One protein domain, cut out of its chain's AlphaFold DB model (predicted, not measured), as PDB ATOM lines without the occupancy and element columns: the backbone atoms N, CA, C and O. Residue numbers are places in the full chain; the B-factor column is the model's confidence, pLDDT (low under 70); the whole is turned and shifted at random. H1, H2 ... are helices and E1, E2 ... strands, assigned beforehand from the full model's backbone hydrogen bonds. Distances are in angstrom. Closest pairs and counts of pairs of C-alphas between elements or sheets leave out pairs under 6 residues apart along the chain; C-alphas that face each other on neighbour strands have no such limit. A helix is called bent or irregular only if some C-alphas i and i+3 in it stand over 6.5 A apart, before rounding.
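What this domain is: This is residues 35 to 47, 54 to 203 and 213 to 223 of the 231 residues of the protein "Hypothetical protein" of Rotaria sp. Silwood1 (UniProt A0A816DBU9). Three antiparallel sheets are stacked face to face: a large, strongly twisted sheet of long strands, E5 to E8, is in the middle, with the sheet E1 to E4 on one side and the small sheet E9 to E11 on the other. The first strands of the three sheets, E1, E5 and E9, come together at Gly 57, Gly 112 and Gly 177, and the short helix H1 only grazes the E1 to E4 sheet at the far end. The printed part has 174 residues, with one named helix followed by eleven named strands; each sheet's strands lie side by side in chain order, and the class is mostly strand. The whole is compact, with a radius of gyration of the C-alphas of 17.0 A, and spans 50 by 44 by 28 A.

Where its parts are: The largest sheet holds E5, residues 110 to 116, E6, residues 121 to 132, E7, residues 137 to 149, and E8, residues 154 to 168. E6 measures 29.9 A from first to last C-alpha, E7 36.8 A and E8 34.7 A; E8 starts at C-alpha 154 (91.895, 3.306, 42.654). E6 bends by 63 degrees at residue 127, and E8 bends by 81 degrees at residue 165. The second sheet holds E1, residues 55 to 60, E2, residues 66 to 71, E3, residues 76 to 81, and E4, residues 94 to 97. The third holds E9, residues 175 to 183 and 21.3 A long, E10, residues 188 to 195 and 21.9 A long, and E11, residues 217 to 221, which ends at C-alpha 221 (69.825, -6.211, 59.582). H1, residues 35 to 42, begins at C-alpha 35 (87.734, -10.430, 30.826); it is irregular, but only just, with C-alphas 37 and 40 6.9 A apart.

How they stand to each other: E5 to E8 form a meander, each strand the antiparallel neighbour of the one before, and E5 and E8 are its edge strands. In the hairpin E5 and E6, N 114 and O 123 are 2.9 A apart; in E6 and E7, N 124 and O 143 are 2.9 A apart; in E7 and E8, N 142 and O 162 are 2.8 A apart. E1 to E4 form a second meander, with N 59 and O 68 2.9 A apart, N 69 and O 78 2.8 A, and N 77 and O 96 2.9 A. These two sheets are face to face, their strands at 29 degrees; the closest C-alphas of E1 and E5 are those of Gly 57 and Gly 112, 4.8 A apart, and of E4 and E8 those of Leu 96 and Ser 155, 6.6 A. The sheet E9 E10 E11 is face to face with the large sheet too, the strands at 54 degrees, and the closest C-alphas of E5 and E9 are those of Gly 112 and Gly 177, 4.2 A apart. In it, N 179 and O 192 are 2.8 A apart, and N 193 and O 219 are 2.9 A apart. E8 and E11 are only just apart, at 8.2 A. H1 only grazes the sheet E1 E2 E3 E4; its closest C-alpha to E4 is that of Leu 38, 5.4 A from that of Lys 94. In H1, 1 of 4 O i to N i+4 pairs and 3 of 5 O i to N i+3 pairs are within hydrogen-bond range.

The domain as a whole: The two C-alphas farthest apart are those of Ile 89 and Ser 134, at 53.1 A. Residues 48 to 53 and 204 to 212 are not printed, with gaps of 18.5 A and 16.6 A between the C-alphas across the two cuts. The links E3 to E4 and E4 to E5 are long, 12 residues each; in the first, residues 87 to 88 pair antiparallel with residues 91 to 92. Mean pLDDT of the printed part is 82.9, and 40 residues are under 70, among them 39 to 47, 84 to 90 and 197 to 203.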
ATOM      1  N   ARG A  35      86.282 -10.358  30.954       71.00
ATOM      2  CA  ARG A  35      87.734 -10.430  30.826       71.00
ATOM      3  C   ARG A  35      88.282  -9.477  29.752       71.00
ATOM      4  O   ARG A  35      89.136  -8.658  30.069       71.00
ATOM      5  N   ASP A  36      87.740  -9.507  28.532       70.56
ATOM      6  CA  ASP A  36      88.137  -8.677  27.373       70.56
ATOM      7  C   ASP A  36      88.033  -7.183  27.674       70.56
ATOM      8  O   ASP A  36      88.925  -6.398  27.347       70.56
ATOM      9  N   SER A  37      86.979  -6.792  28.389       69.62
ATOM     10  CA  SER A  37      86.780  -5.402  28.798       69.62
ATOM     11  C   SER A  37      87.755  -4.926  29.887       69.62
ATOM     12  O   SER A  37      87.898  -3.720  30.080       69.62
ATOM     13  N   LEU A  38      88.433  -5.854  30.571       72.50
ATOM     14  CA  LEU A  38      89.401  -5.603  31.643       72.50
ATOM     15  C   LEU A  38      90.864  -5.709  31.173       72.50
ATOM     16  O   LEU A  38      91.764  -5.276  31.891       72.50
ATOM     17  N   TYR A  39      91.122  -6.260  29.982       63.69
ATOM     18  CA  TYR A  39      92.481  -6.480  29.469       63.69
ATOM     19  C   TYR A  39      93.245  -5.186  29.145       63.69
ATOM     20  O   TYR A  39      94.454  -5.134  29.341       63.69
ATOM     21  N   TYR A  40      92.559  -4.124  28.709       56.41
ATOM     22  CA  TYR A  40      93.205  -2.941  28.115       56.41
ATOM     23  C   TYR A  40      94.099  -2.109  29.061       56.41
ATOM     24  O   TYR A  40      95.000  -1.423  28.587       56.41
ATOM     25  N   GLU A  41      93.883  -2.130  30.382       56.34
ATOM     26  CA  GLU A  41      94.796  -1.493  31.364       56.34
ATOM     27  C   GLU A  41      95.690  -2.518  32.078       56.34
ATOM     28  O   GLU A  41      96.767  -2.174  32.571       56.34
ATOM     29  N   ASN A  42      95.273  -3.786  32.109       54.44
ATOM     30  CA  ASN A  42      95.998  -4.865  32.774       54.44
ATOM     31  C   ASN A  42      97.118  -5.471  31.914       54.44
ATOM     32  O   ASN A  42      97.795  -6.380  32.388       54.44
ATOM     33  N   GLU A  43      97.393  -4.939  30.712       48.09
ATOM     34  CA  GLU A  43      98.506  -5.337  29.821       48.09
ATOM     35  C   GLU A  43      99.894  -5.363  30.508       48.09
ATOM     36  O   GLU A  43     100.866  -5.851  29.936       48.09
ATOM     37  N   ARG A  44     100.025  -4.862  31.747       47.69
ATOM     38  CA  ARG A  44     101.258  -4.967  32.543       47.69
ATOM     39  C   ARG A  44     101.340  -6.182  33.475       47.69
ATOM     40  O   ARG A  44     102.431  -6.421  33.972       47.69
ATOM     41  N   ASN A  45     100.253  -6.922  33.716       51.34
ATOM     42  CA  ASN A  45     100.207  -8.106  34.590       51.34
ATOM     43  C   ASN A  45      99.072  -9.068  34.168       51.34
ATOM     44  O   ASN A  45      98.128  -9.310  34.922       51.34
ATOM     45  N   GLU A  46      99.166  -9.653  32.969       53.34
ATOM     46  CA  GLU A  46      98.215 -10.677  32.485       53.34
ATOM     47  C   GLU A  46      98.039 -11.861  33.456       53.34
ATOM     48  O   GLU A  46      96.993 -12.503  33.463       53.34
ATOM     49  N   SER A  47      99.030 -12.132  34.313       57.56
ATOM     50  CA  SER A  47      99.020 -13.239  35.275       57.56
ATOM     51  C   SER A  47      97.976 -13.123  36.389       57.56
ATOM     52  O   SER A  47      97.765 -14.102  37.100       57.56
ATOM     53  N   GLU A  54      82.293 -15.008  38.106       90.50
ATOM     54  CA  GLU A  54      80.917 -15.306  38.504       90.50
ATOM     55  C   GLU A  54      80.356 -14.059  39.192       90.50
ATOM     56  O   GLU A  54      80.709 -13.726  40.319       90.50
ATOM     57  N   THR A  55      79.597 -13.254  38.444       91.81
ATOM     58  CA  THR A  55      79.111 -11.941  38.897       91.81
ATOM     59  C   THR A  55      77.900 -12.093  39.803       91.81
ATOM     60  O   THR A  55      76.891 -12.647  39.365       91.81
ATOM     61  N   SER A  56      77.945 -11.497  40.989       93.81
ATOM     62  CA  SER A  56      76.912 -11.694  42.014       93.81
ATOM     63  C   SER A  56      76.222 -10.406  42.470       93.81
ATOM     64  O   SER A  56      75.141 -10.428  43.052       93.81
ATOM     65  N   GLY A  57      76.788  -9.237  42.159       95.19
ATOM     66  CA  GLY A  57      76.188  -7.965  42.548       95.19
ATOM     67  C   GLY A  57      76.712  -6.779  41.759       95.19
ATOM     68  O   GLY A  57      77.853  -6.770  41.297       95.19
ATOM     69  N   VAL A  58      75.865  -5.758  41.624       95.69
ATOM     70  CA  VAL A  58      76.196  -4.499  40.957       95.69
ATOM     71  C   VAL A  58      75.627  -3.322  41.737       95.69
ATOM     72  O   VAL A  58      74.485  -3.358  42.186       95.69
ATOM     73  N   VAL A  59      76.407  -2.252  41.856       96.56
ATOM     74  CA  VAL A  59      75.940  -0.976  42.401       96.56
ATOM     75  C   VAL A  59      76.476   0.181  41.570       96.56
ATOM     76  O   VAL A  59      77.617   0.163  41.103       96.56
ATOM     77  N   LEU A  60      75.651   1.206  41.380       94.81
ATOM     78  CA  LEU A  60      76.075   2.447  40.742       94.81
ATOM     79  C   LEU A  60      76.740   3.363  41.764       94.81
ATOM     80  O   LEU A  60      76.232   3.569  42.866       94.81
ATOM     81  N   ARG A  61      77.858   3.965  41.365       93.69
ATOM     82  CA  ARG A  61      78.445   5.081  42.101       93.69
ATOM     83  C   ARG A  61      77.484   6.280  42.048       93.69
ATOM     84  O   ARG A  61      76.836   6.468  41.018       93.69
ATOM     85  N   PRO A  62      77.421   7.143  43.080       93.62
ATOM     86  CA  PRO A  62      76.464   8.258  43.131       93.62
ATOM     87  C   PRO A  62      76.482   9.224  41.944       93.62
ATOM     88  O   PRO A  62      75.471   9.858  41.649       93.62
ATOM     89  N   ASP A  63      77.619   9.357  41.259       91.44
ATOM     90  CA  ASP A  63      77.744  10.201  40.068       91.44
ATOM     91  C   ASP A  63      77.231   9.541  38.777       91.44
ATOM     92  O   ASP A  63      77.215  10.180  37.727       91.44
ATOM     93  N   ASN A  64      76.795   8.278  38.846       89.81
ATOM     94  CA  ASN A  64      76.311   7.461  37.732       89.81
ATOM     95  C   ASN A  64      77.318   7.297  36.583       89.81
ATOM     96  O   ASN A  64      76.927   6.968  35.463       89.81
ATOM     97  N   LEU A  65      78.612   7.529  36.826       87.75
ATOM     98  CA  LEU A  65      79.662   7.365  35.812       87.75
ATOM     99  C   LEU A  65      80.324   5.990  35.875       87.75
ATOM    100  O   LEU A  65      80.873   5.520  34.879       87.75
ATOM    101  N   ILE A  66      80.283   5.368  37.052       90.12
ATOM    102  CA  ILE A  66      80.920   4.086  37.333       90.12
ATOM    103  C   ILE A  66      79.909   3.146  37.977       90.12
ATOM    104  O   ILE A  66      79.103   3.560  38.809       90.12
ATOM    105  N   MET A  67      79.994   1.878  37.603       92.62
ATOM    106  CA  MET A  67      79.374   0.764  38.303       92.62
ATOM    107  C   MET A  67      80.461  -0.109  38.928       92.62
ATOM    108  O   MET A  67      81.495  -0.367  38.306       92.62
ATOM    109  N   TYR A  68      80.218  -0.543  40.158       95.56
ATOM    110  CA  TYR A  68      81.024  -1.550  40.828       95.56
ATOM    111  C   TYR A  68      80.321  -2.892  40.716       95.56
ATOM    112  O   TYR A  68      79.123  -2.981  40.981       95.56
ATOM    113  N   ILE A  69      81.073  -3.909  40.314       95.06
ATOM    114  CA  ILE A  69      80.613  -5.286  40.182       95.06
ATOM    115  C   ILE A  69      81.457  -6.145  41.114       95.06
ATOM    116  O   ILE A  69      82.683  -6.045  41.111       95.06
ATOM    117  N   ILE A  70      80.798  -6.968  41.915       96.12
ATOM    118  CA  ILE A  70      81.447  -7.977  42.751       96.12
ATOM    119  C   ILE A  70      81.306  -9.352  42.099       96.12
ATOM    120  O   ILE A  70      80.396  -9.585  41.296       96.12
ATOM    121  N   PHE A  71      82.221 -10.244  42.457       94.12
ATOM    122  CA  PHE A  71      82.265 -11.605  41.949       94.12
ATOM    123  C   PHE A  71      82.313 -12.584  43.118       94.12
ATOM    124  O   PHE A  71      83.027 -12.303  44.082       94.12
ATOM    125  N   ASP A  72      81.619 -13.717  43.028       92.88
ATOM    126  CA  ASP A  72      81.644 -14.751  44.071       92.88
ATOM    127  C   ASP A  72      82.965 -15.544  44.077       92.88
ATOM    128  O   ASP A  72      83.432 -16.027  45.110       92.88
ATOM    129  N   ASN A  73      83.626 -15.639  42.927       91.06
ATOM    130  CA  ASN A  73      84.738 -16.561  42.737       91.06
ATOM    131  C   ASN A  73      86.101 -15.872  42.859       91.06
ATOM    132  O   ASN A  73      87.136 -16.520  42.733       91.06
ATOM    133  N   THR A  74      86.128 -14.555  43.087       90.31
ATOM    134  CA  THR A  74      87.373 -13.775  43.131       90.31
ATOM    135  C   THR A  74      87.322 -12.703  44.213       90.31
ATOM    136  O   THR A  74      86.307 -12.045  44.433       90.31
ATOM    137  N   PHE A  75      88.456 -12.479  44.879       91.75
ATOM    138  CA  PHE A  75      88.650 -11.366  45.812       91.75
ATOM    139  C   PHE A  75      89.000 -10.076  45.057       91.75
ATOM    140  O   PHE A  75      90.039  -9.455  45.286       91.75
ATOM    141  N   GLN A  76      88.143  -9.695  44.112       92.00
ATOM    142  CA  GLN A  76      88.308  -8.505  43.286       92.00
ATOM    143  C   GLN A  76      86.973  -7.774  43.125       92.00
ATOM    144  O   GLN A  76      85.901  -8.372  43.197       92.00
ATOM    145  N   ILE A  77      87.040  -6.465  42.890       94.12
ATOM    146  CA  ILE A  77      85.890  -5.647  42.490       94.12
ATOM    147  C   ILE A  77      86.149  -5.107  41.093       94.12
ATOM    148  O   ILE A  77      87.143  -4.420  40.846       94.12
ATOM    149  N   GLY A  78      85.231  -5.392  40.179       92.31
ATOM    150  CA  GLY A  78      85.217  -4.806  38.854       92.31
ATOM    151  C   GLY A  78      84.705  -3.371  38.896       92.31
ATOM    152  O   GLY A  78      83.654  -3.077  39.459       92.31
ATOM    153  N   VAL A  79      85.450  -2.467  38.278       91.38
ATOM    154  CA  VAL A  79      85.092  -1.065  38.070       91.38
ATOM    155  C   VAL A  79      84.789  -0.909  36.597       91.38
ATOM    156  O   VAL A  79      85.672  -1.141  35.776       91.38
ATOM    157  N   PHE A  80      83.574  -0.489  36.260       87.81
ATOM    158  CA  PHE A  80      83.168  -0.329  34.867       87.81
ATOM    159  C   PHE A  80      82.519   1.020  34.613       87.81
ATOM    160  O   PHE A  80      81.799   1.555  35.453       87.81
ATOM    161  N   CYS A  81      82.736   1.559  33.421       86.06
ATOM    162  CA  CYS A  81      82.101   2.794  32.988       86.06
ATOM    163  C   CYS A  81      80.644   2.548  32.591       86.06
ATOM    164  O   CYS A  81      80.346   1.645  31.813       86.06
ATOM    165  N   THR A  82      79.729   3.404  33.043       83.88
ATOM    166  CA  THR A  82      78.293   3.283  32.718       83.88
ATOM    167  C   THR A  82      77.967   3.599  31.263       83.88
ATOM    168  O   THR A  82      76.927   3.191  30.761       83.88
ATOM    169  N   TRP A  83      78.869   4.293  30.567       74.94
ATOM    170  CA  TRP A  83      78.770   4.572  29.133       74.94
ATOM    171  C   TRP A  83      79.036   3.333  28.272       74.94
ATOM    172  O   TRP A  83      78.931   3.418  27.052       74.94
ATOM    173  N   LEU A  84      79.388   2.200  28.897       64.94
ATOM    174  CA  LEU A  84      79.573   0.880  28.276       64.94
ATOM    175  C   LEU A  84      80.665   0.820  27.201       64.94
ATOM    176  O   LEU A  84      80.891  -0.218  26.590       64.94
ATOM    177  N   ALA A  85      81.372   1.925  26.981       61.28
ATOM    178  CA  ALA A  85      82.576   1.976  26.180       61.28
ATOM    179  C   ALA A  85      83.772   1.518  27.024       61.28
ATOM    180  O   ALA A  85      83.911   1.920  28.178       61.28
ATOM    181  N   ILE A  86      84.671   0.742  26.410       58.06
ATOM    182  CA  ILE A  86      85.914   0.236  27.025       58.06
ATOM    183  C   ILE A  86      86.754   1.376  27.623       58.06
ATOM    184  O   ILE A  86      87.415   1.210  28.648       58.06
ATOM    185  N   ARG A  87      86.716   2.559  26.997       57.09
ATOM    186  CA  ARG A  87      87.445   3.735  27.462       57.09
ATOM    187  C   ARG A  87      86.662   5.004  27.187       57.09
ATOM    188  O   ARG A  87      86.221   5.252  26.066       57.09
ATOM    189  N   THR A  88      86.561   5.846  28.202       61.38
ATOM    190  CA  THR A  88      86.155   7.244  28.053       61.38
ATOM    191  C   THR A  88      87.212   8.123  28.710       61.38
ATOM    192  O   THR A  88      88.008   7.650  29.516       61.38
ATOM    193  N   ILE A  89      87.248   9.411  28.370       64.31
ATOM    194  CA  ILE A  89      88.296  10.345  28.831       64.31
ATOM    195  C   ILE A  89      88.422  10.372  30.372       64.31
ATOM    196  O   ILE A  89      89.497  10.651  30.891       64.31
ATOM    197  N   ASN A  90      87.355  10.014  31.096       68.56
ATOM    198  CA  ASN A  90      87.278  10.090  32.555       68.56
ATOM    199  C   ASN A  90      87.016   8.745  33.245       68.56
ATOM    200  O   ASN A  90      86.778   8.721  34.452       68.56
ATOM    201  N   CYS A  91      87.009   7.636  32.506       75.00
ATOM    202  CA  CYS A  91      86.744   6.330  33.084       75.00
ATOM    203  C   CYS A  91      87.373   5.216  32.243       75.00
ATOM    204  O   CYS A  91      87.232   5.191  31.015       75.00
ATOM    205  N   THR A  92      88.016   4.280  32.940       78.62
ATOM    206  CA  THR A  92      88.552   3.050  32.364       78.62
ATOM    207  C   THR A  92      88.117   1.863  33.207       78.62
ATOM    208  O   THR A  92      88.151   1.937  34.441       78.62
ATOM    209  N   ASN A  93      87.734   0.781  32.532       84.69
ATOM    210  CA  ASN A  93      87.402  -0.473  33.188       84.69
ATOM    211  C   ASN A  93      88.654  -1.081  33.838       84.69
ATOM    212  O   ASN A  93      89.726  -1.070  33.233       84.69
ATOM    213  N   LYS A  94      88.535  -1.591  35.065       85.19
ATOM    214  CA  LYS A  94      89.657  -2.192  35.807       85.19
ATOM    215  C   LYS A  94      89.182  -3.122  36.916       85.19
ATOM    216  O   LYS A  94      88.035  -3.043  37.345       85.19
ATOM    217  N   LEU A  95      90.092  -3.962  37.401       89.00
ATOM    218  CA  LEU A  95      89.906  -4.774  38.602       89.00
ATOM    219  C   LEU A  95      90.613  -4.112  39.779       89.00
ATOM    220  O   LEU A  95      91.725  -3.602  39.635       89.00
ATOM    221  N   LEU A  96      89.961  -4.117  40.935       90.94
ATOM    222  CA  LEU A  96      90.549  -3.719  42.206       90.94
ATOM    223  C   LEU A  96      90.717  -4.954  43.073       90.94
ATOM    224  O   LEU A  96      89.730  -5.630  43.358       90.94
ATOM    225  N   ASP A  97      91.940  -5.214  43.516       91.00
ATOM    226  CA  ASP A  97      92.213  -6.309  44.437       91.00
ATOM    227  C   ASP A  97      91.658  -5.991  45.828       91.00
ATOM    228  O   ASP A  97      91.773  -4.867  46.333       91.00
ATOM    229  N   TRP A  98      91.051  -6.995  46.454       92.75
ATOM    230  CA  TRP A  98      90.595  -6.900  47.831       92.75
ATOM    231  C   TRP A  98      91.787  -6.648  48.773       92.75
ATOM    232  O   TRP A  98      92.826  -7.294  48.633       92.75
ATOM    233  N   PRO A  99      91.672  -5.726  49.746       91.12
ATOM    234  CA  PRO A  99      92.820  -5.277  50.533       91.12
ATOM    235  C   PRO A  99      93.260  -6.281  51.609       91.12
ATOM    236  O   PRO A  99      94.326  -6.112  52.198       91.12
ATOM    237  N   ASP A 100      92.449  -7.301  51.891       83.94
ATOM    238  CA  ASP A 100      92.724  -8.304  52.915       83.94
ATOM    239  C   ASP A 100      93.107  -9.643  52.270       83.94
ATOM    240  O   ASP A 100      92.297 -10.310  51.630       83.94
ATOM    241  N   ASN A 101      94.367 -10.031  52.450       69.62
ATOM    242  CA  ASN A 101      94.946 -11.266  51.926       69.62
ATOM    243  C   ASN A 101      94.966 -12.409  52.955       69.62
ATOM    244  O   ASN A 101      95.584 -13.446  52.712       69.62
ATOM    245  N   THR A 102      94.331 -12.228  54.116       69.31
ATOM    246  CA  THR A 102      94.309 -13.240  55.182       69.31
ATOM    247  C   THR A 102      93.290 -14.347  54.928       69.31
ATOM    248  O   THR A 102      93.325 -15.393  55.584       69.31
ATOM    249  N   PHE A 103      92.412 -14.169  53.937       67.56
ATOM    250  CA  PHE A 103      91.492 -15.206  53.497       67.56
ATOM    251  C   PHE A 103      92.262 -16.328  52.798       67.56
ATOM    252  O   PHE A 103      92.660 -16.220  51.646       67.56
ATOM    253  N   ASN A 104      92.416 -17.461  53.482       60.41
ATOM    254  CA  ASN A 104      92.962 -18.690  52.899       60.41
ATOM    255  C   ASN A 104      91.919 -19.441  52.038       60.41
ATOM    256  O   ASN A 104      91.882 -20.671  52.017       60.41
ATOM    257  N   LYS A 105      90.999 -18.703  51.403       67.50
ATOM    258  CA  LYS A 105      89.947 -19.239  50.535       67.50
ATOM    259  C   LYS A 105      90.303 -18.968  49.076       67.50
ATOM    260  O   LYS A 105      90.890 -17.940  48.759       67.50
ATOM    261  N   LEU A 106      89.903 -19.888  48.201       74.81
ATOM    262  CA  LEU A 106      90.028 -19.707  46.753       74.81
ATOM    263  C   LEU A 106      88.990 -18.710  46.214       74.81
ATOM    264  O   LEU A 106      89.315 -17.938  45.320       74.81
ATOM    265  N   ASN A 107      87.791 -18.690  46.810       86.38
ATOM    266  CA  ASN A 107      86.655 -17.880  46.374       86.38
ATOM    267  C   ASN A 107      86.258 -16.870  47.459       86.38
ATOM    268  O   ASN A 107      86.394 -17.149  48.657       86.38
ATOM    269  N   SER A 108      85.765 -15.706  47.036       91.19
ATOM    270  CA  SER A 108      85.312 -14.646  47.940       91.19
ATOM    271  C   SER A 108      83.939 -14.935  48.534       91.19
ATOM    272  O   SER A 108      83.681 -14.512  49.660       91.19
ATOM    273  N   GLU A 109      83.095 -15.675  47.812       92.56
ATOM    274  CA  GLU A 109      81.675 -15.894  48.097       92.56
ATOM    275  C   GLU A 109      80.934 -14.562  48.303       92.56
ATOM    276  O   GLU A 109      80.083 -14.452  49.179       92.56
ATOM    277  N   PHE A 110      81.315 -13.495  47.592       95.06
ATOM    278  CA  PHE A 110      80.557 -12.245  47.635       95.06
ATOM    279  C   PHE A 110      79.229 -12.418  46.908       95.06
ATOM    280  O   PHE A 110      79.234 -12.868  45.773       95.06
ATOM    281  N   GLU A 111      78.123 -11.991  47.518       94.94
ATOM    282  CA  GLU A 111      76.761 -12.257  47.013       94.94
ATOM    283  C   GLU A 111      75.848 -11.025  46.982       94.94
ATOM    284  O   GLU A 111      74.657 -11.086  46.685       94.94
ATOM    285  N   GLY A 112      76.376  -9.856  47.323       96.25
ATOM    286  CA  GLY A 112      75.608  -8.621  47.250       96.25
ATOM    287  C   GLY A 112      76.437  -7.408  47.623       96.25
ATOM    288  O   GLY A 112      77.329  -7.484  48.467       96.25
ATOM    289  N   ILE A 113      76.128  -6.281  46.990       98.25
ATOM    290  CA  ILE A 113      76.765  -4.994  47.245       98.25
ATOM    291  C   ILE A 113      75.698  -3.902  47.335       98.25
ATOM    292  O   ILE A 113      74.797  -3.846  46.504       98.25
ATOM    293  N   ALA A 114      75.810  -3.026  48.331       98.06
ATOM    294  CA  ALA A 114      74.891  -1.913  48.553       98.06
ATOM    295  C   ALA A 114      75.653  -0.622  48.855       98.06
ATOM    296  O   ALA A 114      76.688  -0.649  49.522       98.06
ATOM    297  N   TYR A 115      75.135   0.520  48.402       97.94
ATOM    298  CA  TYR A 115      75.743   1.826  48.657       97.94
ATOM    299  C   TYR A 115      75.109   2.522  49.867       97.94
ATOM    300  O   TYR A 115      73.899   2.732  49.925       97.94
ATOM    301  N   ASN A 116      75.944   2.943  50.814       96.75
ATOM    302  CA  ASN A 116      75.549   3.733  51.968       96.75
ATOM    303  C   ASN A 116      75.789   5.222  51.713       96.75
ATOM    304  O   ASN A 116      76.892   5.747  51.887       96.75
ATOM    305  N   SER A 117      74.711   5.926  51.380       95.00
ATOM    306  CA  SER A 117      74.743   7.360  51.089       95.00
ATOM    307  C   SER A 117      75.055   8.259  52.287       95.00
ATOM    308  O   SER A 117      75.336   9.439  52.087       95.00
ATOM    309  N   LEU A 118      75.014   7.740  53.519       94.62
ATOM    310  CA  LEU A 118      75.288   8.531  54.720       94.62
ATOM    311  C   LEU A 118      76.786   8.682  54.990       94.62
ATOM    312  O   LEU A 118      77.203   9.717  55.506       94.62
ATOM    313  N   THR A 119      77.578   7.653  54.679       95.62
ATOM    314  CA  THR A 119      79.021   7.623  54.967       95.62
ATOM    315  C   THR A 119      79.891   7.557  53.714       95.62
ATOM    316  O   THR A 119      81.110   7.578  53.845       95.62
ATOM    317  N   ASP A 120      79.283   7.519  52.523       96.62
ATOM    318  CA  ASP A 120      79.974   7.313  51.240       96.62
ATOM    319  C   ASP A 120      80.812   6.020  51.249       96.62
ATOM    320  O   ASP A 120      82.008   5.985  50.949       96.62
ATOM    321  N   THR A 121      80.160   4.938  51.676       97.62
ATOM    322  CA  THR A 121      80.745   3.597  51.790       97.62
ATOM    323  C   THR A 121      79.879   2.572  51.075       97.62
ATOM    324  O   THR A 121      78.753   2.848  50.659       97.62
ATOM    325  N   TYR A 122      80.413   1.368  50.931       98.38
ATOM    326  CA  TYR A 122      79.743   0.236  50.323       98.38
ATOM    327  C   TYR A 122      79.717  -0.911  51.318       98.38
ATOM    328  O   TYR A 122      80.717  -1.196  51.978       98.38
ATOM    329  N   PHE A 123      78.575  -1.578  51.406       98.00
ATOM    330  CA  PHE A 123      78.447  -2.833  52.120       98.00
ATOM    331  C   PHE A 123      78.540  -3.982  51.131       98.00
ATOM    332  O   PHE A 123      77.890  -3.930  50.092       98.00
ATOM    333  N   ILE A 124      79.326  -5.003  51.453       97.75
ATOM    334  CA  ILE A 124      79.455  -6.225  50.656       97.75
ATOM    335  C   ILE A 124      79.143  -7.407  51.561       97.75
ATOM    336  O   ILE A 124      79.724  -7.518  52.642       97.75
ATOM    337  N   VAL A 125      78.225  -8.273  51.137       95.50
ATOM    338  CA  VAL A 125      77.920  -9.511  51.857       95.50
ATOM    339  C   VAL A 125      78.722 -10.667  51.286       95.50
ATOM    340  O   VAL A 125      78.795 -10.840  50.075       95.50
ATOM    341  N   GLN A 126      79.321 -11.441  52.182       92.81
ATOM    342  CA  GLN A 126      79.914 -12.739  51.904       92.81
ATOM    343  C   GLN A 126      78.961 -13.832  52.389       92.81
ATOM    344  O   GLN A 126      78.556 -13.802  53.560       92.81
ATOM    345  N   GLU A 127      78.627 -14.771  51.502       85.25
ATOM    346  CA  GLU A 127      77.612 -15.808  51.681       85.25
ATOM    347  C   GLU A 127      77.857 -16.587  52.967       85.25
ATOM    348  O   GLU A 127      77.030 -16.541  53.882       85.25
ATOM    349  N   THR A 128      79.017 -17.247  53.077       79.38
ATOM    350  CA  THR A 128      79.314 -18.093  54.228       79.38
ATOM    351  C   THR A 128      80.754 -18.010  54.728       79.38
ATOM    352  O   THR A 128      81.758 -18.083  54.026       79.38
ATOM    353  N   ILE A 129      80.880 -17.946  56.043       78.69
ATOM    354  CA  ILE A 129      82.096 -18.209  56.794       78.69
ATOM    355  C   ILE A 129      81.791 -19.327  57.783       78.69
ATOM    356  O   ILE A 129      80.850 -19.242  58.578       78.69
ATOM    357  N   SER A 130      82.593 -20.391  57.749       73.38
ATOM    358  CA  SER A 130      82.497 -21.452  58.753       73.38
ATOM    359  C   SER A 130      82.736 -20.836  60.135       73.38
ATOM    360  O   SER A 130      83.740 -20.157  60.357       73.38
ATOM    361  N   SER A 131      81.773 -20.977  61.051       64.62
ATOM    362  CA  SER A 131      81.912 -20.490  62.434       64.62
ATOM    363  C   SER A 131      82.838 -21.369  63.245       64.62
ATOM    364  O   SER A 131      83.601 -20.881  64.078       64.62
ATOM    365  N   ASN A 132      82.773 -22.664  62.968       64.56
ATOM    366  CA  ASN A 132      83.509 -23.701  63.638       64.56
ATOM    367  C   ASN A 132      83.479 -24.936  62.733       64.56
ATOM    368  O   ASN A 132      82.415 -25.450  62.386       64.56
ATOM    369  N   VAL A 133      84.663 -25.436  62.379       61.34
ATOM    370  CA  VAL A 133      84.827 -26.599  61.491       61.34
ATOM    371  C   VAL A 133      84.128 -27.845  62.054       61.34
ATOM    372  O   VAL A 133      83.766 -28.743  61.304       61.34
ATOM    373  N   SER A 134      83.905 -27.901  63.372       61.69
ATOM    374  CA  SER A 134      83.279 -29.053  64.030       61.69
ATOM    375  C   SER A 134      81.749 -29.010  64.120       61.69
ATOM    376  O   SER A 134      81.158 -30.066  64.336       61.69
ATOM    377  N   SER A 135      81.089 -27.851  63.958       63.78
ATOM    378  CA  SER A 135      79.632 -27.732  64.168       63.78
ATOM    379  C   SER A 135      78.787 -27.683  62.890       63.78
ATOM    380  O   SER A 135      77.566 -27.711  62.998       63.78
ATOM    381  N   ASN A 136      79.391 -27.647  61.692       68.25
ATOM    382  CA  ASN A 136      78.679 -27.399  60.420       68.25
ATOM    383  C   ASN A 136      77.791 -26.140  60.464       68.25
ATOM    384  O   ASN A 136      76.763 -26.065  59.794       68.25
ATOM    385  N   GLU A 137      78.176 -25.152  61.269       75.56
ATOM    386  CA  GLU A 137      77.486 -23.876  61.350       75.56
ATOM    387  C   GLU A 137      78.207 -22.850  60.482       75.56
ATOM    388  O   GLU A 137      79.427 -22.650  60.559       75.56
ATOM    389  N   TYR A 138      77.424 -22.174  59.656       81.00
ATOM    390  CA  TYR A 138      77.901 -21.140  58.754       81.00
ATOM    391  C   TYR A 138      77.221 -19.831  59.116       81.00
ATOM    392  O   TYR A 138      76.047 -19.822  59.467       81.00
ATOM    393  N   ASN A 139      77.932 -18.714  59.033       86.38
ATOM    394  CA  ASN A 139      77.312 -17.392  59.112       86.38
ATOM    395  C   ASN A 139      77.761 -16.569  57.919       86.38
ATOM    396  O   ASN A 139      78.822 -16.828  57.376       86.38
ATOM    397  N   SER A 140      77.012 -15.541  57.566       89.44
ATOM    398  CA  SER A 140      77.465 -14.567  56.582       89.44
ATOM    399  C   SER A 140      78.303 -13.492  57.262       89.44
ATOM    400  O   SER A 140      78.252 -13.298  58.485       89.44
ATOM    401  N   ASN A 141      79.043 -12.752  56.454       91.50
ATOM    402  CA  ASN A 141      79.818 -11.608  56.904       91.50
ATOM    403  C   ASN A 141      79.470 -10.377  56.062       91.50
ATOM    404  O   ASN A 141      79.284 -10.493  54.856       91.50
ATOM    405  N   ILE A 142      79.370  -9.207  56.693       94.62
ATOM    406  CA  ILE A 142      79.251  -7.918  56.005       94.62
ATOM    407  C   ILE A 142      80.573  -7.183  56.125       94.62
ATOM    408  O   ILE A 142      81.039  -6.906  57.231       94.62
ATOM    409  N   PHE A 143      81.131  -6.800  54.990       95.88
ATOM    410  CA  PHE A 143      82.224  -5.847  54.911       95.88
ATOM    411  C   PHE A 143      81.661  -4.453  54.667       95.88
ATOM    412  O   PHE A 143      80.805  -4.281  53.805       95.88
ATOM    413  N   GLU A 144      82.149  -3.456  55.395       97.12
ATOM    414  CA  GLU A 144      81.989  -2.050  55.018       97.12
ATOM    415  C   GLU A 144      83.312  -1.577  54.428       97.12
ATOM    416  O   GLU A 144      84.364  -1.693  55.065       97.12
ATOM    417  N   VAL A 145      83.265  -1.054  53.209       97.88
ATOM    418  CA  VAL A 145      84.443  -0.598  52.478       97.88
ATOM    419  C   VAL A 145      84.239   0.802  51.931       97.88
ATOM    420  O   VAL A 145      83.137   1.197  51.554       97.88
ATOM    421  N   GLN A 146      85.328   1.547  51.820       97.94
ATOM    422  CA  GLN A 146      85.379   2.755  51.012       97.94
ATOM    423  C   GLN A 146      86.115   2.447  49.711       97.94
ATOM    424  O   GLN A 146      87.250   1.968  49.733       97.94
ATOM    425  N   ILE A 147      85.472   2.727  48.577       96.75
ATOM    426  CA  ILE A 147      86.055   2.519  47.249       96.75
ATOM    427  C   ILE A 147      86.385   3.879  46.649       96.75
ATOM    428  O   ILE A 147      85.496   4.634  46.251       96.75
ATOM    429  N   THR A 148      87.676   4.176  46.539       93.62
ATOM    430  CA  THR A 148      88.160   5.382  45.867       93.62
ATOM    431  C   THR A 148      88.500   5.021  44.436       93.62
ATOM    432  O   THR A 148      89.290   4.111  44.207       93.62
ATOM    433  N   THR A 149      87.928   5.732  43.465       88.44
ATOM    434  CA  THR A 149      88.273   5.559  42.050       88.44
ATOM    435  C   THR A 149      88.327   6.889  41.321       88.44
ATOM    436  O   THR A 149      87.344   7.625  41.255       88.44
ATOM    437  N   ASN A 150      89.478   7.157  40.712       83.31
ATOM    438  CA  ASN A 150      89.679   8.216  39.740       83.31
ATOM    439  C   ASN A 150      90.514   7.697  38.552       83.31
ATOM    440  O   ASN A 150      90.818   6.501  38.454       83.31
ATOM    441  N   VAL A 151      90.859   8.600  37.632       76.31
ATOM    442  CA  VAL A 151      91.627   8.287  36.414       76.31
ATOM    443  C   VAL A 151      93.014   7.719  36.738       76.31
ATOM    444  O   VAL A 151      93.495   6.836  36.043       76.31
ATOM    445  N   THR A 152      93.652   8.199  37.805       77.31
ATOM    446  CA  THR A 152      95.053   7.895  38.146       77.31
ATOM    447  C   THR A 152      95.230   6.890  39.279       77.31
ATOM    448  O   THR A 152      96.309   6.331  39.438       77.31
ATOM    449  N   PHE A 153      94.203   6.685  40.100       83.56
ATOM    450  CA  PHE A 153      94.288   5.926  41.338       83.56
ATOM    451  C   PHE A 153      92.950   5.268  41.650       83.56
ATOM    452  O   PHE A 153      91.896   5.909  41.581       83.56
ATOM    453  N   SER A 154      93.012   3.998  42.034       89.88
ATOM    454  CA  SER A 154      91.895   3.306  42.654       89.88
ATOM    455  C   SER A 154      92.357   2.420  43.793       89.88
ATOM    456  O   SER A 154      93.421   1.813  43.711       89.88
ATOM    457  N   SER A 155      91.534   2.328  44.830       92.88
ATOM    458  CA  SER A 155      91.800   1.489  45.993       92.88
ATOM    459  C   SER A 155      90.511   1.109  46.705       92.88
ATOM    460  O   SER A 155      89.546   1.878  46.712       92.88
ATOM    461  N   ILE A 156      90.553  -0.027  47.392       96.44
ATOM    462  CA  ILE A 156      89.545  -0.438  48.365       96.44
ATOM    463  C   ILE A 156      90.161  -0.275  49.757       96.44
ATOM    464  O   ILE A 156      91.257  -0.765  50.015       96.44
ATOM    465  N   ASN A 157      89.460   0.415  50.650       96.38
ATOM    466  CA  ASN A 157      89.814   0.512  52.060       96.38
ATOM    467  C   ASN A 157      88.765  -0.235  52.892       96.38
ATOM    468  O   ASN A 157      87.597   0.158  52.895       96.38
ATOM    469  N   LEU A 158      89.174  -1.300  53.582       96.31
ATOM    470  CA  LEU A 158      88.298  -2.058  54.473       96.31
ATOM    471  C   LEU A 158      88.116  -1.295  55.788       96.31
ATOM    472  O   LEU A 158      89.060  -1.148  56.559       96.31
ATOM    473  N   ILE A 159      86.899  -0.813  56.047       95.62
ATOM    474  CA  ILE A 159      86.571  -0.060  57.265       95.62
ATOM    475  C   ILE A 159      86.318  -1.026  58.416       95.62
ATOM    476  O   ILE A 159      86.861  -0.865  59.505       95.62
ATOM    477  N   GLN A 160      85.474  -2.029  58.179       93.38
ATOM    478  CA  GLN A 160      85.129  -3.035  59.177       93.38
ATOM    479  C   GLN A 160      84.580  -4.300  58.518       93.38
ATOM    480  O   GLN A 160      84.098  -4.283  57.384       93.38
ATOM    481  N   SER A 161      84.604  -5.385  59.284       92.19
ATOM    482  CA  SER A 161      84.021  -6.676  58.943       92.19
ATOM    483  C   SER A 161      83.155  -7.139  60.108       92.19
ATOM    484  O   SER A 161      83.628  -7.195  61.245       92.19
ATOM    485  N   CYS A 162      81.890  -7.458  59.852       90.31
ATOM    486  CA  CYS A 162      80.931  -7.851  60.875       90.31
ATOM    487  C   CYS A 162      80.268  -9.177  60.514       90.31
ATOM    488  O   CYS A 162      79.531  -9.276  59.533       90.31
ATOM    489  N   ARG A 163      80.457 -10.179  61.374       88.94
ATOM    490  CA  ARG A 163      79.719 -11.438  61.293       88.94
ATOM    491  C   ARG A 163      78.246 -11.181  61.590       88.94
ATOM    492  O   ARG A 163      77.913 -10.593  62.619       88.94
ATOM    493  N   ILE A 164      77.366 -11.650  60.714       87.44
ATOM    494  CA  ILE A 164      75.927 -11.566  60.948       87.44
ATOM    495  C   ILE A 164      75.547 -12.629  61.975       87.44
ATOM    496  O   ILE A 164      75.941 -13.790  61.853       87.44
ATOM    497  N   ASN A 165      74.746 -12.244  62.970       84.81
ATOM    498  CA  ASN A 165      74.190 -13.186  63.938       84.81
ATOM    499  C   ASN A 165      73.021 -13.988  63.334       84.81
ATOM    500  O   ASN A 165      71.862 -13.839  63.721       84.81
ATOM    501  N   TRP A 166      73.337 -14.780  62.315       80.31
ATOM    502  CA  TRP A 166      72.405 -15.617  61.575       80.31
ATOM    503  C   TRP A 166      73.129 -16.857  61.076       80.31
ATOM    504  O   TRP A 166      74.159 -16.723  60.415       80.31
ATOM    505  N   THR A 167      72.620 -18.042  61.404       78.00
ATOM    506  CA  THR A 167      73.291 -19.310  61.098       78.00
ATOM    507  C   THR A 167      72.598 -20.032  59.947       78.00
ATOM    508  O   THR A 167      71.372 -20.084  59.884       78.00
ATOM    509  N   PHE A 168      73.391 -20.618  59.056       77.62
ATOM    510  CA  PHE A 168      72.936 -21.444  57.942       77.62
ATOM    511  C   PHE A 168      73.314 -22.908  58.165       77.62
ATOM    512  O   PHE A 168      74.320 -23.217  58.805       77.62
ATOM    513  N   GLU A 169      72.493 -23.807  57.619       70.00
ATOM    514  CA  GLU A 169      72.660 -25.264  57.734       70.00
ATOM    515  C   GLU A 169      73.654 -25.847  56.701       70.00
ATOM    516  O   GLU A 169      73.964 -27.036  56.754       70.00
ATOM    517  N   SER A 170      74.121 -25.054  55.729       71.88
ATOM    518  CA  SER A 170      75.046 -25.490  54.669       71.88
ATOM    519  C   SER A 170      75.781 -24.310  54.030       71.88
ATOM    520  O   SER A 170      75.315 -23.183  54.141       71.88
ATOM    521  N   THR A 171      76.868 -24.586  53.301       66.81
ATOM    522  CA  THR A 171      77.670 -23.579  52.578       66.81
ATOM    523  C   THR A 171      76.981 -22.981  51.359       66.81
ATOM    524  O   THR A 171      77.233 -21.837  51.047       66.81
ATOM    525  N   SER A 172      76.120 -23.732  50.666       64.88
ATOM    526  CA  SER A 172      75.400 -23.253  49.472       64.88
ATOM    527  C   SER A 172      74.138 -22.453  49.833       64.88
ATOM    528  O   SER A 172      73.078 -22.652  49.223       64.88
ATOM    529  N   LYS A 173      74.175 -21.770  50.979       73.75
ATOM    530  CA  LYS A 173      73.055 -21.039  51.563       73.75
ATOM    531  C   LYS A 173      73.594 -19.790  52.242       73.75
ATOM    532  O   LYS A 173      74.341 -19.890  53.213       73.75
ATOM    533  N   GLY A 174      73.076 -18.641  51.839       81.25
ATOM    534  CA  GLY A 174      73.330 -17.383  52.515       81.25
ATOM    535  C   GLY A 174      72.441 -16.268  51.999       81.25
ATOM    536  O   GLY A 174      71.298 -16.491  51.585       81.25
ATOM    537  N   PHE A 175      72.958 -15.050  52.102       89.81
ATOM    538  CA  PHE A 175      72.295 -13.879  51.556       89.81
ATOM    539  C   PHE A 175      72.697 -13.672  50.097       89.81
ATOM    540  O   PHE A 175      73.884 -13.579  49.829       89.81
ATOM    541  N   GLU A 176      71.713 -13.530  49.211       87.38
ATOM    542  CA  GLU A 176      71.852 -13.312  47.766       87.38
ATOM    543  C   GLU A 176      71.216 -11.969  47.403       87.38
ATOM    544  O   GLU A 176      70.036 -11.862  47.067       87.38
ATOM    545  N   GLY A 177      71.990 -10.905  47.546       90.75
ATOM    546  CA  GLY A 177      71.533  -9.540  47.347       90.75
ATOM    547  C   GLY A 177      71.428  -8.751  48.646       90.75
ATOM    548  O   GLY A 177      71.055  -9.243  49.717       90.75
ATOM    549  N   LEU A 178      71.771  -7.475  48.518       95.69
ATOM    550  CA  LEU A 178      71.899  -6.540  49.617       95.69
ATOM    551  C   LEU A 178      71.428  -5.163  49.152       95.69
ATOM    552  O   LEU A 178      71.777  -4.730  48.059       95.69
ATOM    553  N   GLU A 179      70.677  -4.464  49.992       97.12
ATOM    554  CA  GLU A 179      70.234  -3.094  49.747       97.12
ATOM    555  C   GLU A 179      70.359  -2.266  51.028       97.12
ATOM    556  O   GLU A 179      70.131  -2.760  52.135       97.12
ATOM    557  N   PHE A 180      70.711  -0.990  50.890       96.62
ATOM    558  CA  PHE A 180      70.827  -0.075  52.018       96.62
ATOM    559  C   PHE A 180      69.591   0.819  52.101       96.62
ATOM    560  O   PHE A 180      69.174   1.436  51.125       96.62
ATOM    561  N   MET A 181      69.017   0.948  53.295       95.12
ATOM    562  CA  MET A 181      67.834   1.779  53.503       95.12
ATOM    563  C   MET A 181      67.996   2.699  54.711       95.12
ATOM    564  O   MET A 181      68.185   2.247  55.839       95.12
ATOM    565  N   MET A 182      67.791   4.001  54.496       92.94
ATOM    566  CA  MET A 182      67.620   4.976  55.573       92.94
ATOM    567  C   MET A 182      66.133   5.174  55.890       92.94
ATOM    568  O   MET A 182      65.361   5.721  55.104       92.94
ATOM    569  N   HIS A 183      65.710   4.771  57.084       91.94
ATOM    570  CA  HIS A 183      64.353   4.972  57.572       91.94
ATOM    571  C   HIS A 183      64.204   6.358  58.223       91.94
ATOM    572  O   HIS A 183      64.231   6.502  59.452       91.94
ATOM    573  N   HIS A 184      63.955   7.386  57.407       89.75
ATOM    574  CA  HIS A 184      63.905   8.796  57.829       89.75
ATOM    575  C   HIS A 184      63.036   9.076  59.068       89.75
ATOM    576  O   HIS A 184      63.459   9.796  59.965       89.75
ATOM    577  N   LYS A 185      61.850   8.459  59.189       90.88
ATOM    578  CA  LYS A 185      60.949   8.692  60.342       90.88
ATOM    579  C   LYS A 185      61.489   8.171  61.679       90.88
ATOM    580  O   LYS A 185      61.035   8.613  62.726       90.88
ATOM    581  N   ARG A 186      62.394   7.190  61.647       89.44
ATOM    582  CA  ARG A 186      62.988   6.563  62.842       89.44
ATOM    583  C   ARG A 186      64.441   6.981  63.037       89.44
ATOM    584  O   ARG A 186      65.031   6.583  64.031       89.44
ATOM    585  N   ASN A 187      64.995   7.747  62.093       90.00
ATOM    586  CA  ASN A 187      66.412   8.080  62.025       90.00
ATOM    587  C   ASN A 187      67.313   6.843  62.214       90.00
ATOM    588  O   ASN A 187      68.257   6.859  62.998       90.00
ATOM    589  N   LYS A 188      66.955   5.746  61.538       92.06
ATOM    590  CA  LYS A 188      67.660   4.461  61.594       92.06
ATOM    591  C   LYS A 188      68.049   4.030  60.194       92.06
ATOM    592  O   LYS A 188      67.250   4.200  59.276       92.06
ATOM    593  N   ASN A 189      69.227   3.441  60.052       92.94
ATOM    594  CA  ASN A 189      69.626   2.759  58.831       92.94
ATOM    595  C   ASN A 189      69.466   1.247  59.000       92.94
ATOM    596  O   ASN A 189      69.461   0.729  60.115       92.94
ATOM    597  N   TYR A 190      69.268   0.568  57.881       95.25
ATOM    598  CA  TYR A 190      69.126  -0.873  57.815       95.25
ATOM    599  C   TYR A 190      69.842  -1.389  56.577       95.25
ATOM    600  O   TYR A 190      69.879  -0.711  55.545       95.25
ATOM    601  N   LEU A 191      70.334  -2.616  56.678       95.94
ATOM    602  CA  LEU A 191      70.650  -3.428  55.516       95.94
ATOM    603  C   LEU A 191      69.511  -4.413  55.287       95.94
ATOM    604  O   LEU A 191      69.078  -5.113  56.201       95.94
ATOM    605  N   LEU A 192      68.999  -4.426  54.069       95.75
ATOM    606  CA  LEU A 192      68.010  -5.377  53.604       95.75
ATOM    607  C   LEU A 192      68.757  -6.458  52.837       95.75
ATOM    608  O   LEU A 192      69.438  -6.152  51.866       95.75
ATOM    609  N   ALA A 193      68.645  -7.701  53.277       93.12
ATOM    610  CA  ALA A 193      69.271  -8.835  52.617       93.12
ATOM    611  C   ALA A 193      68.197  -9.816  52.150       93.12
ATOM    612  O   ALA A 193      67.188 -10.014  52.835       93.12
ATOM    613  N   LEU A 194      68.402 -10.426  50.988       90.81
ATOM    614  CA  LEU A 194      67.551 -11.513  50.518       90.81
ATOM    615  C   LEU A 194      68.218 -12.827  50.880       90.81
ATOM    616  O   LEU A 194      69.413 -12.980  50.691       90.81
ATOM    617  N   CYS A 195      67.460 -13.763  51.428       85.56
ATOM    618  CA  CYS A 195      67.969 -15.076  51.782       85.56
ATOM    619  C   CYS A 195      67.245 -16.140  50.961       85.56
ATOM    620  O   CYS A 195      66.009 -16.218  50.997       85.56
ATOM    621  N   GLU A 196      68.003 -16.932  50.211       76.00
ATOM    622  CA  GLU A 196      67.468 -17.872  49.231       76.00
ATOM    623  C   GLU A 196      66.936 -19.160  49.905       76.00
ATOM    624  O   GLU A 196      67.632 -19.877  50.630       76.00
ATOM    625  N   GLY A 197      65.656 -19.473  49.669       66.06
ATOM    626  CA  GLY A 197      65.047 -20.769  50.001       66.06
ATOM    627  C   GLY A 197      64.501 -20.977  51.431       66.06
ATOM    628  O   GLY A 197      64.296 -20.058  52.221       66.06
ATOM    629  N   ASN A 198      64.211 -22.246  51.755       56.19
ATOM    630  CA  ASN A 198      63.545 -22.741  52.985       56.19
ATOM    631  C   ASN A 198      64.407 -22.752  54.248       56.19
ATOM    632  O   ASN A 198      63.899 -23.062  55.327       56.19
ATOM    633  N   LYS A 199      65.708 -22.486  54.143       61.00
ATOM    634  CA  LYS A 199      66.665 -22.823  55.213       61.00
ATOM    635  C   LYS A 199      67.328 -21.624  55.873       61.00
ATOM    636  O   LYS A 199      68.243 -21.774  56.674       61.00
ATOM    637  N   CYS A 200      66.794 -20.439  55.619       65.00
ATOM    638  CA  CYS A 200      67.145 -19.218  56.321       65.00
ATOM    639  C   CYS A 200      66.494 -19.223  57.711       65.00
ATOM    640  O   CYS A 200      65.398 -18.682  57.881       65.00
ATOM    641  N   LYS A 201      67.105 -19.875  58.704       63.97
ATOM    642  CA  LYS A 201      66.578 -19.898  60.076       63.97
ATOM    643  C   LYS A 201      67.309 -18.875  60.952       63.97
ATOM    644  O   LYS A 201      68.528 -18.963  61.075       63.97
ATOM    645  N   PRO A 202      66.600 -17.922  61.585       60.34
ATOM    646  CA  PRO A 202      67.206 -17.136  62.650       60.34
ATOM    647  C   PRO A 202      67.640 -18.072  63.782       60.34
ATOM    648  O   PRO A 202      67.007 -19.097  64.024       60.34
ATOM    649  N   GLN A 203      68.679 -17.690  64.523       53.94
ATOM    650  CA  GLN A 203      69.205 -18.465  65.654       53.94
ATOM    651  C   GLN A 203      68.187 -18.643  66.806       53.94
ATOM    652  O   GLN A 203      68.416 -19.418  67.730       53.94
ATOM    653  N   LEU A 213      58.877 -22.972  55.333       57.28
ATOM    654  CA  LEU A 213      58.390 -22.951  53.953       57.28
ATOM    655  C   LEU A 213      59.412 -22.257  53.034       57.28
ATOM    656  O   LEU A 213      59.958 -21.210  53.373       57.28
ATOM    657  N   GLY A 214      59.676 -22.863  51.871       54.88
ATOM    658  CA  GLY A 214      60.741 -22.526  50.908       54.88
ATOM    659  C   GLY A 214      60.596 -21.258  50.101       54.88
ATOM    660  O   GLY A 214      60.968 -21.238  48.936       54.88
ATOM    661  N   ASN A 215      60.091 -20.209  50.725       65.62
ATOM    662  CA  ASN A 215      59.880 -18.926  50.090       65.62
ATOM    663  C   ASN A 215      60.981 -18.008  50.617       65.62
ATOM    664  O   ASN A 215      61.012 -17.755  51.822       65.62
ATOM    665  N   GLY A 216      61.902 -17.580  49.748       75.25
ATOM    666  CA  GLY A 216      63.029 -16.725  50.129       75.25
ATOM    667  C   GLY A 216      62.614 -15.570  51.049       75.25
ATOM    668  O   GLY A 216      61.479 -15.086  51.004       75.25
ATOM    669  N   LYS A 217      63.518 -15.157  51.935       83.94
ATOM    670  CA  LYS A 217      63.197 -14.233  53.030       83.94
ATOM    671  C   LYS A 217      63.837 -12.876  52.804       83.94
ATOM    672  O   LYS A 217      65.022 -12.796  52.507       83.94
ATOM    673  N   LEU A 218      63.068 -11.817  53.043       88.44
ATOM    674  CA  LEU A 218      63.622 -10.489  53.271       88.44
ATOM    675  C   LEU A 218      64.063 -10.394  54.736       88.44
ATOM    676  O   LEU A 218      63.233 -10.492  55.643       88.44
ATOM    677  N   VAL A 219      65.356 -10.202  54.960       89.25
ATOM    678  CA  VAL A 219      65.958 -10.056  56.286       89.25
ATOM    679  C   VAL A 219      66.377  -8.607  56.487       89.25
ATOM    680  O   VAL A 219      67.012  -8.003  55.629       89.25
ATOM    681  N   VAL A 220      66.001  -8.041  57.634       92.50
ATOM    682  CA  VAL A 220      66.369  -6.679  58.030       92.50
ATOM    683  C   VAL A 220      67.478  -6.770  59.066       92.50
ATOM    684  O   VAL A 220      67.272  -7.306  60.154       92.50
ATOM    685  N   LEU A 221      68.646  -6.239  58.730       92.25
ATOM    686  CA  LEU A 221      69.825  -6.211  59.582       92.25
ATOM    687  C   LEU A 221      69.969  -4.803  60.179       92.25
ATOM    688  O   LEU A 221      70.059  -3.814  59.446       92.25
ATOM    689  N   ASP A 222      69.966  -4.719  61.509       90.44
ATOM    690  CA  ASP A 222      70.268  -3.500  62.275       90.44
ATOM    691  C   ASP A 222      71.712  -3.604  62.798       90.44
ATOM    692  O   ASP A 222      72.132  -4.669  63.267       90.44
ATOM    693  N   LYS A 223      72.484  -2.515  62.712       82.88
ATOM    694  CA  LYS A 223      73.856  -2.478  63.231       82.88
ATOM    695  C   LYS A 223      73.807  -2.104  64.709       82.88
ATOM    696  O   LYS A 223      73.519  -0.965  65.066       82.88
TER     697      LYS A 223